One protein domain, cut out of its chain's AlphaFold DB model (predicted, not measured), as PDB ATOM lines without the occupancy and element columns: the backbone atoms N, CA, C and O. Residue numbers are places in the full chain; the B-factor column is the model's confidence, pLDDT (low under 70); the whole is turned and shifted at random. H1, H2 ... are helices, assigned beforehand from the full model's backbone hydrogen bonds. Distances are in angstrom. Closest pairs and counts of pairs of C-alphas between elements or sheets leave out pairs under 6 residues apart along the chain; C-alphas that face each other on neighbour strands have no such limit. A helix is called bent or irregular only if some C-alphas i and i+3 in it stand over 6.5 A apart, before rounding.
ATOM      1  N   GLU A   3      44.825 -45.750  16.674       63.78
ATOM      2  CA  GLU A   3      44.059 -44.520  16.962       63.78
ATOM      3  C   GLU A   3      43.023 -44.146  15.879       63.78
ATOM      4  O   GLU A   3      41.918 -43.700  16.171       63.78
ATOM      5  N   THR A   4      43.332 -44.400  14.603       67.50
ATOM      6  CA  THR A   4      42.423 -44.112  13.476       67.50
ATOM      7  C   THR A   4      41.244 -45.075  13.349       67.50
ATOM      8  O   THR A   4      40.265 -44.734  12.686       67.50
ATOM      9  N   THR A   5      41.338 -46.281  13.911       74.12
ATOM     10  CA  THR A   5      40.226 -47.247  13.907       74.12
ATOM     11  C   THR A   5      39.238 -46.899  15.016       74.12
ATOM     12  O   THR A   5      38.043 -46.821  14.752       74.12
ATOM     13  N   ASP A   6      39.754 -46.548  16.194       82.12
ATOM     14  CA  ASP A   6      38.976 -46.132  17.366       82.12
ATOM     15  C   ASP A   6      38.139 -44.865  17.085       82.12
ATOM     16  O   ASP A   6      36.934 -44.821  17.325       82.12
ATOM     17  N   LEU A   7      38.726 -43.864  16.407       86.94
ATOM     18  CA  LEU A   7      37.987 -42.661  15.999       86.94
ATOM     19  C   LEU A   7      36.835 -42.966  15.022       86.94
ATOM     20  O   LEU A   7      35.762 -42.368  15.112       86.94
ATOM     21  N   LYS A   8      37.036 -43.888  14.072       90.00
ATOM     22  CA  LYS A   8      35.989 -44.266  13.107       90.00
ATOM     23  C   LYS A   8      34.843 -45.003  13.786       90.00
ATOM     24  O   LYS A   8      33.689 -44.778  13.427       90.00
ATOM     25  N   GLU A   9      35.159 -45.867  14.744       92.38
ATOM     26  CA  GLU A   9      34.167 -46.582  15.545       92.38
ATOM     27  C   GLU A   9      33.361 -45.611  16.414       92.38
ATOM     28  O   GLU A   9      32.131 -45.684  16.411       92.38
ATOM     29  N   ALA A  10      34.013 -44.626  17.040       91.56
ATOM     30  CA  ALA A  10      33.337 -43.575  17.797       91.56
ATOM     31  C   ALA A  10      32.376 -42.748  16.922       91.56
ATOM     32  O   ALA A  10      31.203 -42.599  17.263       91.56
ATOM     33  N   VAL A  11      32.827 -42.279  15.751       94.94
ATOM     34  CA  VAL A  11      31.972 -41.539  14.800       94.94
ATOM     35  C   VAL A  11      30.797 -42.398  14.319       94.94
ATOM     36  O   VAL A  11      29.669 -41.913  14.203       94.94
ATOM     37  N   ALA A  12      31.031 -43.684  14.047       95.06
ATOM     38  CA  ALA A  12      29.970 -44.596  13.641       95.06
ATOM     39  C   ALA A  12      28.939 -44.811  14.758       95.06
ATOM     40  O   ALA A  12      27.742 -44.777  14.472       95.06
ATOM     41  N   SER A  13      29.393 -44.993  16.000       94.94
ATOM     42  CA  SER A  13      28.536 -45.174  17.173       94.94
ATOM     43  C   SER A  13      27.683 -43.936  17.455       94.94
ATOM     44  O   SER A  13      26.495 -44.064  17.747       94.94
ATOM     45  N   GLU A  14      28.256 -42.739  17.339       97.00
ATOM     46  CA  GLU A  14      27.522 -41.481  17.514       97.00
ATOM     47  C   GLU A  14      26.404 -41.340  16.478       97.00
ATOM     48  O   GLU A  14      25.241 -41.168  16.846       97.00
ATOM     49  N   ARG A  15      26.714 -41.571  15.196       96.38
ATOM     50  CA  ARG A  15      25.710 -41.575  14.122       96.38
ATOM     51  C   ARG A  15      24.628 -42.642  14.329       96.38
ATOM     52  O   ARG A  15      23.460 -42.402  14.045       96.38
ATOM     53  N   GLN A  16      24.989 -43.841  14.790       97.75
ATOM     54  CA  GLN A  16      24.014 -44.905  15.076       97.75
ATOM     55  C   GLN A  16      23.062 -44.505  16.204       97.75
ATOM     56  O   GLN A  16      21.859 -44.745  16.103       97.75
ATOM     57  N   ARG A  17      23.593 -43.883  17.263       97.69
ATOM     58  CA  ARG A  17      22.790 -43.379  18.378       97.69
ATOM     59  C   ARG A  17      21.855 -42.264  17.923       97.69
ATOM     60  O   ARG A  17      20.683 -42.293  18.282       97.69
ATOM     61  N   GLU A  18      22.358 -41.331  17.122       96.44
ATOM     62  CA  GLU A  18      21.570 -40.244  16.535       96.44
ATOM     63  C   GLU A  18      20.390 -40.791  15.722       96.44
ATOM     64  O   GLU A  18      19.242 -40.492  16.042       96.44
ATOM     65  N   LEU A  19      20.649 -41.699  14.773       97.06
ATOM     66  CA  LEU A  19      19.606 -42.315  13.944       97.06
ATOM     67  C   LEU A  19      18.582 -43.108  14.768       97.06
ATOM     68  O   LEU A  19      17.387 -43.072  14.474       97.06
ATOM     69  N   ALA A  20      19.028 -43.831  15.799       98.19
ATOM     70  CA  ALA A  20      18.132 -44.584  16.670       98.19
ATOM     71  C   ALA A  20      17.211 -43.655  17.478       98.19
ATOM     72  O   ALA A  20      16.008 -43.908  17.567       98.19
ATOM     73  N   VAL A  21      17.758 -42.575  18.046       97.94
ATOM     74  CA  VAL A  21      16.981 -41.588  18.808       97.94
ATOM     75  C   VAL A  21      16.003 -40.852  17.899       97.94
ATOM     76  O   VAL A  21      14.830 -40.744  18.252       97.94
ATOM     77  N   GLU A  22      16.449 -40.399  16.727       96.25
ATOM     78  CA  GLU A  22      15.595 -39.706  15.760       96.25
ATOM     79  C   GLU A  22      14.428 -40.593  15.310       96.25
ATOM     80  O   GLU A  22      13.277 -40.163  15.369       96.25
ATOM     81  N   HIS A  23      14.694 -41.854  14.953       97.44
ATOM     82  CA  HIS A  23      13.661 -42.804  14.534       97.44
ATOM     83  C   HIS A  23      12.598 -43.020  15.619       97.44
ATOM     84  O   HIS A  23      11.396 -42.928  15.353       97.44
ATOM     85  N   LEU A  24      13.031 -43.294  16.853       98.50
ATOM     86  CA  LEU A  24      12.116 -43.540  17.966       98.50
ATOM     87  C   LEU A  24      11.311 -42.286  18.324       98.50
ATOM     88  O   LEU A  24      10.101 -42.382  18.528       98.50
ATOM     89  N   LEU A  25      11.955 -41.116  18.366       97.56
ATOM     90  CA  LEU A  25      11.282 -39.850  18.646       97.56
ATOM     91  C   LEU A  25      10.258 -39.517  17.559       97.56
ATOM     92  O   LEU A  25       9.121 -39.181  17.881       97.56
ATOM     93  N   PHE A  26      10.628 -39.657  16.285       97.94
ATOM     94  CA  PHE A  26       9.735 -39.390  15.163       97.94
ATOM     95  C   PHE A  26       8.459 -40.231  15.255       97.94
ATOM     96  O   PHE A  26       7.350 -39.694  15.247       97.94
ATOM     97  N   HIS A  27       8.597 -41.549  15.420       98.44
ATOM     98  CA  HIS A  27       7.439 -42.435  15.515       98.44
ATOM     99  C   HIS A  27       6.619 -42.220  16.792       98.44
ATOM    100  O   HIS A  27       5.394 -42.340  16.740       98.44
ATOM    101  N   ALA A  28       7.253 -41.855  17.909       98.50
ATOM    102  CA  ALA A  28       6.538 -41.478  19.124       98.50
ATOM    103  C   ALA A  28       5.680 -40.221  18.907       98.50
ATOM    104  O   ALA A  28       4.507 -40.218  19.271       98.50
ATOM    105  N   LEU A  29       6.220 -39.183  18.262       98.00
ATOM    106  CA  LEU A  29       5.480 -37.952  17.970       98.00
ATOM    107  C   LEU A  29       4.326 -38.195  16.988       98.00
ATOM    108  O   LEU A  29       3.223 -37.715  17.231       98.00
ATOM    109  N   VAL A  30       4.538 -38.998  15.935       98.12
ATOM    110  CA  VAL A  30       3.457 -39.409  15.015       98.12
ATOM    111  C   VAL A  30       2.366 -40.181  15.757       98.12
ATOM    112  O   VAL A  30       1.179 -39.947  15.536       98.12
ATOM    113  N   PHE A  31       2.749 -41.107  16.641       98.31
ATOM    114  CA  PHE A  31       1.790 -41.855  17.449       98.31
ATOM    115  C   PHE A  31       0.968 -40.921  18.342       98.31
ATOM    116  O   PHE A  31      -0.258 -41.018  18.343       98.31
ATOM    117  N   VAL A  32       1.620 -39.996  19.054       98.31
ATOM    118  CA  VAL A  32       0.928 -39.042  19.927       98.31
ATOM    119  C   VAL A  32       0.012 -38.126  19.124       98.31
ATOM    120  O   VAL A  32      -1.136 -37.998  19.516       98.31
ATOM    121  N   GLU A  33       0.448 -37.564  17.993       98.00
ATOM    122  CA  GLU A  33      -0.410 -36.732  17.131       98.00
ATOM    123  C   GLU A  33      -1.669 -37.493  16.686       98.00
ATOM    124  O   GLU A  33      -2.774 -36.961  16.733       98.00
ATOM    125  N   ARG A  34      -1.537 -38.773  16.318       97.06
ATOM    126  CA  ARG A  34      -2.686 -39.600  15.913       97.06
ATOM    127  C   ARG A  34      -3.665 -39.880  17.054       97.06
ATOM    128  O   ARG A  34      -4.857 -40.022  16.798       97.06
ATOM    129  N   GLN A  35      -3.182 -40.020  18.290       97.75
ATOM    130  CA  GLN A  35      -4.040 -40.248  19.464       97.75
ATOM    131  C   GLN A  35      -4.591 -38.938  20.055       97.75
ATOM    132  O   GLN A  35      -5.697 -38.912  20.593       97.75
ATOM    133  N   HIS A  36      -3.823 -37.856  19.948       95.75
ATOM    134  CA  HIS A  36      -4.075 -36.538  20.517       95.75
ATOM    135  C   HIS A  36      -3.677 -35.451  19.499       95.75
ATOM    136  O   HIS A  36      -2.578 -34.899  19.595       95.75
ATOM    137  N   PRO A  37      -4.558 -35.143  18.526       96.88
ATOM    138  CA  PRO A  37      -4.257 -34.177  17.473       96.88
ATOM    139  C   PRO A  37      -3.932 -32.777  18.004       96.88
ATOM    140  O   PRO A  37      -4.525 -32.327  18.989       96.88
ATOM    141  N   GLY A  38      -3.026 -32.077  17.318       97.19
ATOM    142  CA  GLY A  38      -2.595 -30.711  17.644       97.19
ATOM    143  C   GLY A  38      -1.229 -30.609  18.330       97.19
ATOM    144  O   GLY A  38      -0.775 -29.500  18.625       97.19
ATOM    145  N   LEU A  39      -0.536 -31.730  18.559       97.19
ATOM    146  CA  LEU A  39       0.841 -31.727  19.055       97.19
ATOM    147  C   LEU A  39       1.775 -31.037  18.058       97.19
ATOM    148  O   LEU A  39       2.619 -30.240  18.465       97.19
ATOM    149  N   ILE A  40       1.637 -31.321  16.762       97.50
ATOM    150  CA  ILE A  40       2.521 -30.744  15.743       97.50
ATOM    151  C   ILE A  40       2.403 -29.215  15.709       97.50
ATOM    152  O   ILE A  40       3.424 -28.529  15.696       97.50
ATOM    153  N   ASP A  41       1.188 -28.671  15.758       97.81
ATOM    154  CA  ASP A  41       0.972 -27.219  15.759       97.81
ATOM    155  C   ASP A  41       1.491 -26.576  17.053       97.81
ATOM    156  O   ASP A  41       2.090 -25.498  17.032       97.81
ATOM    157  N   HIS A  42       1.344 -27.269  18.188       97.12
ATOM    158  CA  HIS A  42       1.952 -26.845  19.447       97.12
ATOM    159  C   HIS A  42       3.485 -26.766  19.350       97.12
ATOM    160  O   HIS A  42       4.089 -25.794  19.814       97.12
ATOM    161  N   LEU A  43       4.125 -27.768  18.738       96.81
ATOM    162  CA  LEU A  43       5.573 -27.781  18.526       96.81
ATOM    163  C   LEU A  43       6.016 -26.696  17.537       96.81
ATOM    164  O   LEU A  43       7.042 -26.060  17.773       96.81
ATOM    165  N   GLU A  44       5.240 -26.424  16.490       97.31
ATOM    166  CA  GLU A  44       5.519 -25.325  15.559       97.31
ATOM    167  C   GLU A  44       5.502 -23.964  16.267       97.31
ATOM    168  O   GLU A  44       6.442 -23.181  16.118       97.31
ATOM    169  N   GLY A  45       4.512 -23.713  17.129       97.50
ATOM    170  CA  GLY A  45       4.473 -22.501  17.953       97.50
ATOM    171  C   GLY A  45       5.654 -22.381  18.927       97.50
ATOM    172  O   GLY A  45       6.034 -21.282  19.326       97.50
ATOM    173  N   SER A  46       6.289 -23.497  19.301       97.06
ATOM    174  CA  SER A  46       7.462 -23.476  20.183       97.06
ATOM    175  C   SER A  46       8.737 -22.952  19.507       97.06
ATOM    176  O   SER A  46       9.653 -22.520  20.214       97.06
ATOM    177  N   LEU A  47       8.787 -22.929  18.166       97.38
ATOM    178  CA  LEU A  47       9.973 -22.531  17.399       97.38
ATOM    179  C   LEU A  47      10.368 -21.064  17.600       97.38
ATOM    180  O   LEU A  47      11.535 -20.722  17.427       97.38
ATOM    181  N   GLU A  48       9.441 -20.203  18.024       94.81
ATOM    182  CA  GLU A  48       9.744 -18.810  18.385       94.81
ATOM    183  C   GLU A  48      10.775 -18.708  19.518       94.81
ATOM    184  O   GLU A  48      11.518 -17.731  19.601       94.81
ATOM    185  N   ARG A  49      10.843 -19.730  20.379       94.81
ATOM    186  CA  ARG A  49      11.772 -19.809  21.515       94.81
ATOM    187  C   ARG A  49      13.010 -20.659  21.223       94.81
ATOM    188  O   ARG A  49      13.845 -20.828  22.111       94.81
ATOM    189  N   LEU A  50      13.115 -21.228  20.024       96.00
ATOM    190  CA  LEU A  50      14.243 -22.058  19.618       96.00
ATOM    191  C   LEU A  50      15.376 -21.181  19.074       96.00
ATOM    192  O   LEU A  50      15.146 -20.300  18.248       96.00
ATOM    193  N   GLY A  51      16.599 -21.452  19.518       93.56
ATOM    194  CA  GLY A  51      17.808 -20.792  19.040       93.56
ATOM    195  C   GLY A  51      19.038 -21.659  19.279       93.56
ATOM    196  O   GLY A  51      19.022 -22.569  20.113       93.56
ATOM    197  N   ASP A  52      20.091 -21.363  18.534       95.25
ATOM    198  CA  ASP A  52      21.405 -21.958  18.672       95.25
ATOM    199  C   ASP A  52      22.086 -21.445  19.951       95.25
ATOM    200  O   ASP A  52      22.075 -20.253  20.275       95.25
ATOM    201  N   ARG A  53      22.660 -22.370  20.718       94.25
ATOM    202  CA  ARG A  53      23.350 -22.069  21.978       94.25
ATOM    203  C   ARG A  53      24.845 -21.832  21.794       94.25
ATOM    204  O   ARG A  53      25.518 -21.583  22.792       94.25
ATOM    205  N   ALA A  54      25.362 -21.905  20.569       95.00
ATOM    206  CA  ALA A  54      26.730 -21.507  20.283       95.00
ATOM    207  C   ALA A  54      26.987 -20.057  20.735       95.00
ATOM    208  O   ALA A  54      26.120 -19.182  20.655       95.00
ATOM    209  N   HIS A  55      28.190 -19.821  21.255       94.44
ATOM    210  CA  HIS A  55      28.659 -18.509  21.718       94.44
ATOM    211  C   HIS A  55      29.779 -17.948  20.831       94.44
ATOM    212  O   HIS A  55      30.425 -16.971  21.200       94.44
ATOM    213  N   ASP A  56      30.023 -18.584  19.690       95.94
ATOM    214  CA  ASP A  56      31.045 -18.224  18.716       95.94
ATOM    215  C   ASP A  56      30.403 -17.810  17.381       95.94
ATOM    216  O   ASP A  56      29.178 -17.712  17.254       95.94
ATOM    217  N   ASP A  57      31.248 -17.569  16.381       94.75
ATOM    218  CA  ASP A  57      30.843 -17.104  15.053       94.75
ATOM    219  C   ASP A  57      30.004 -18.130  14.263       94.75
ATOM    220  O   ASP A  57      29.564 -17.831  13.155       94.75
ATOM    221  N   THR A  58      29.779 -19.337  14.800       96.19
ATOM    222  CA  THR A  58      28.937 -20.367  14.171       96.19
ATOM    223  C   THR A  58      27.467 -20.297  14.584       96.19
ATOM    224  O   THR A  58      26.657 -20.999  13.985       96.19
ATOM    225  N   LYS A  59      27.109 -19.442  15.556       96.62
ATOM    226  CA  LYS A  59      25.730 -19.298  16.042       96.62
ATOM    227  C   LYS A  59      24.755 -18.960  14.910       96.62
ATOM    228  O   LYS A  59      24.817 -17.866  14.351       96.62
ATOM    229  N   ASP A  60      23.780 -19.840  14.674       97.38
ATOM    230  CA  ASP A  60      22.732 -19.626  13.668       97.38
ATOM    231  C   ASP A  60      21.346 -20.120  14.132       97.38
ATOM    232  O   ASP A  60      20.944 -21.272  13.949       97.38
ATOM    233  N   ASP A  61      20.573 -19.203  14.722       96.50
ATOM    234  CA  ASP A  61      19.220 -19.486  15.215       96.50
ATOM    235  C   ASP A  61      18.249 -19.869  14.088       96.50
ATOM    236  O   ASP A  61      17.344 -20.683  14.297       96.50
ATOM    237  N   GLU A  62      18.409 -19.299  12.890       96.81
ATOM    238  CA  GLU A  62      17.502 -19.572  11.774       96.81
ATOM    239  C   GLU A  62      17.819 -20.897  11.088       96.81
ATOM    240  O   GLU A  62      16.882 -21.581  10.668       96.81
ATOM    241  N   ALA A  63      19.086 -21.320  11.045       96.81
ATOM    242  CA  ALA A  63      19.441 -22.667  10.609       96.81
ATOM    243  C   ALA A  63      18.798 -23.727  11.514       96.81
ATOM    244  O   ALA A  63      18.149 -24.650  11.012       96.81
ATOM    245  N   VAL A  64      18.885 -23.559  12.840       96.69
ATOM    246  CA  VAL A  64      18.259 -24.481  13.805       96.69
ATOM    247  C   VAL A  64      16.737 -24.524  13.620       96.69
ATOM    248  O   VAL A  64      16.148 -25.606  13.539       96.69
ATOM    249  N   LYS A  65      16.081 -23.363  13.483       97.69
ATOM    250  CA  LYS A  65      14.638 -23.312  13.189       97.69
ATOM    251  C   LYS A  65      14.302 -23.931  11.833       97.69
ATOM    252  O   LYS A  65      13.263 -24.571  11.708       97.69
ATOM    253  N   GLY A  66      15.150 -23.760  10.821       97.81
ATOM    254  CA  GLY A  66      14.990 -24.356   9.495       97.81
ATOM    255  C   GLY A  66      14.952 -25.882   9.547       97.81
ATOM    256  O   GLY A  66      14.019 -26.487   9.019       97.81
ATOM    257  N   VAL A  67      15.901 -26.497  10.259       96.19
ATOM    258  CA  VAL A  67      15.920 -27.952  10.492       96.19
ATOM    259  C   VAL A  67      14.654 -28.401  11.223       96.19
ATOM    260  O   VAL A  67      14.003 -29.359  10.803       96.19
ATOM    261  N   ALA A  68      14.243 -27.673  12.266       96.94
ATOM    262  CA  ALA A  68      13.034 -28.003  13.012       96.94
ATOM    263  C   ALA A  68      11.765 -27.939  12.138       96.94
ATOM    264  O   ALA A  68      10.941 -28.850  12.194       96.94
ATOM    265  N   ARG A  69      11.623 -26.919  11.277       97.75
ATOM    266  CA  ARG A  69      10.495 -26.801  10.331       97.75
ATOM    267  C   ARG A  69      10.428 -27.997   9.370       97.75
ATOM    268  O   ARG A  69       9.346 -28.546   9.176       97.75
ATOM    269  N   LEU A  70      11.565 -28.441   8.825       97.31
ATOM    270  CA  LEU A  70      11.630 -29.621   7.943       97.31
ATOM    271  C   LEU A  70      11.218 -30.914   8.664       97.31
ATOM    272  O   LEU A  70      10.529 -31.769   8.093       97.31
ATOM    273  N   PHE A  71      11.600 -31.051   9.935       96.44
ATOM    274  CA  PHE A  71      11.202 -32.185  10.763       96.44
ATOM    275  C   PHE A  71       9.688 -32.185  11.032       96.44
ATOM    276  O   PHE A  71       9.025 -33.206  10.839       96.44
ATOM    277  N   LEU A  72       9.112 -31.027  11.384       97.12
ATOM    278  CA  LEU A  72       7.663 -30.873  11.573       97.12
ATOM    279  C   LEU A  72       6.875 -31.147  10.284       97.12
ATOM    280  O   LEU A  72       5.835 -31.804  10.328       97.12
ATOM    281  N   GLU A  73       7.372 -30.713   9.124       97.69
ATOM    282  CA  GLU A  73       6.749 -31.024   7.832       97.69
ATOM    283  C   GLU A  73       6.709 -32.541   7.569       97.69
ATOM    284  O   GLU A  73       5.691 -33.079   7.124       97.69
ATOM    285  N   SER A  74       7.793 -33.249   7.896       97.38
ATOM    286  CA  SER A  74       7.869 -34.711   7.782       97.38
ATOM    287  C   SER A  74       6.896 -35.419   8.732       97.38
ATOM    288  O   SER A  74       6.252 -36.400   8.340       97.38
ATOM    289  N   LEU A  75       6.730 -34.896   9.954       97.38
ATOM    290  CA  LEU A  75       5.739 -35.389  10.914       97.38
ATOM    291  C   LEU A  75       4.311 -35.218  10.381       97.38
ATOM    292  O   LEU A  75       3.552 -36.185  10.402       97.38
ATOM    293  N   ARG A  76       3.961 -34.045   9.825       97.00
ATOM    294  CA  ARG A  76       2.623 -33.787   9.247       97.00
ATOM    295  C   ARG A  76       2.277 -34.786   8.150       97.00
ATOM    296  O   ARG A  76       1.197 -35.367   8.168       97.00
ATOM    297  N   LYS A  77       3.212 -35.029   7.227       97.38
ATOM    298  CA  LYS A  77       3.031 -35.993   6.127       97.38
ATOM    299  C   LYS A  77       2.819 -37.423   6.620       97.38
ATOM    300  O   LYS A  77       2.141 -38.194   5.953       97.38
ATOM    301  N   SER A  78       3.409 -37.777   7.760       96.62
ATOM    302  CA  SER A  78       3.334 -39.130   8.323       96.62
ATOM    303  C   SER A  78       2.134 -39.334   9.248       96.62
ATOM    304  O   SER A  78       1.674 -40.463   9.415       96.62
ATOM    305  N   ALA A  79       1.645 -38.263   9.874       92.88
ATOM    306  CA  ALA A  79       0.472 -38.289  10.740       92.88
ATOM    307  C   ALA A  79      -0.855 -38.255   9.964       92.88
ATOM    308  O   ALA A  79      -1.850 -38.733  10.510       92.88
ATOM    309  N   ALA A  80      -0.837 -37.729   8.731       82.62
ATOM    310  CA  ALA A  80      -1.966 -37.690   7.800       82.62
ATOM    311  C   ALA A  80      -2.527 -39.075   7.430       82.62
ATOM    312  O   ALA A  80      -1.793 -40.089   7.544       82.62
TER     313      ALA A  80
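This is residues 3 to 80 of the 80 residues of an uncharacterized protein of Aureimonas jatrophae (UniProt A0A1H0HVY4). A long helix, H1, makes one arm of a V, and a helical hairpin of two shorter helices, H2 and H3, side by side, makes the other. The two arms meet at the end of H1, while residues 3 to 25 of H1 stand free, and the loop of the hairpin, residues 50 to 60, lies at its end away from H1. The printed part has 78 residues with three named helices, in the order H1, H2, H3, and no named strand; the class is all helix. The whole is loose, with a radius of gyration of the C-alphas of 16.0 A, and flat, spanning 49 by 30 by 15 A.

H1, residues 3 to 35, and H2, residues 39 to 49, touch only at the corner by their link, at a steep tilt of 57 degrees, opposite ways; their closest C-alphas are those of Glu 33 and Leu 39, 5.5 A apart. H2 and H3, residues 61 to 79, touch as a hairpin at a shallow tilt of 3 degrees, opposite ways; their closest C-alphas, of Leu 47 and Lys 65, are 6.3 A apart. H3 touches H1 with residues 75 to 79 alone, meeting residues 26 to 34 of H1, at a steep tilt of 54 degrees, the same way; the closest C-alphas, of Val 30 and Ala 79, are 5.3 A apart. Every O i to N i+4 pair is within hydrogen-bond range in H3, against 28 of 29 in H1 and 4 of 7 in H2.

H1 begins at C-alpha 3 (44.059, -44.520, 16.962) and is 48.4 A long. H2 is 16.4 A long and neither bent nor irregular, but only just: C-alphas 45 and 48 are 6.4 A apart. H3, 26.9 A long, ends at C-alpha 79 (0.472, -38.289, 10.740).

The two C-alphas farthest apart, of Glu 3 and Pro 37, are 49.4 A apart. The printed part has no cut. The link from H1 to H2 is tight and that from H2 to H3 is long. The mean pLDDT of the printed part is 95.0, and residues 3 to 4 are under 70.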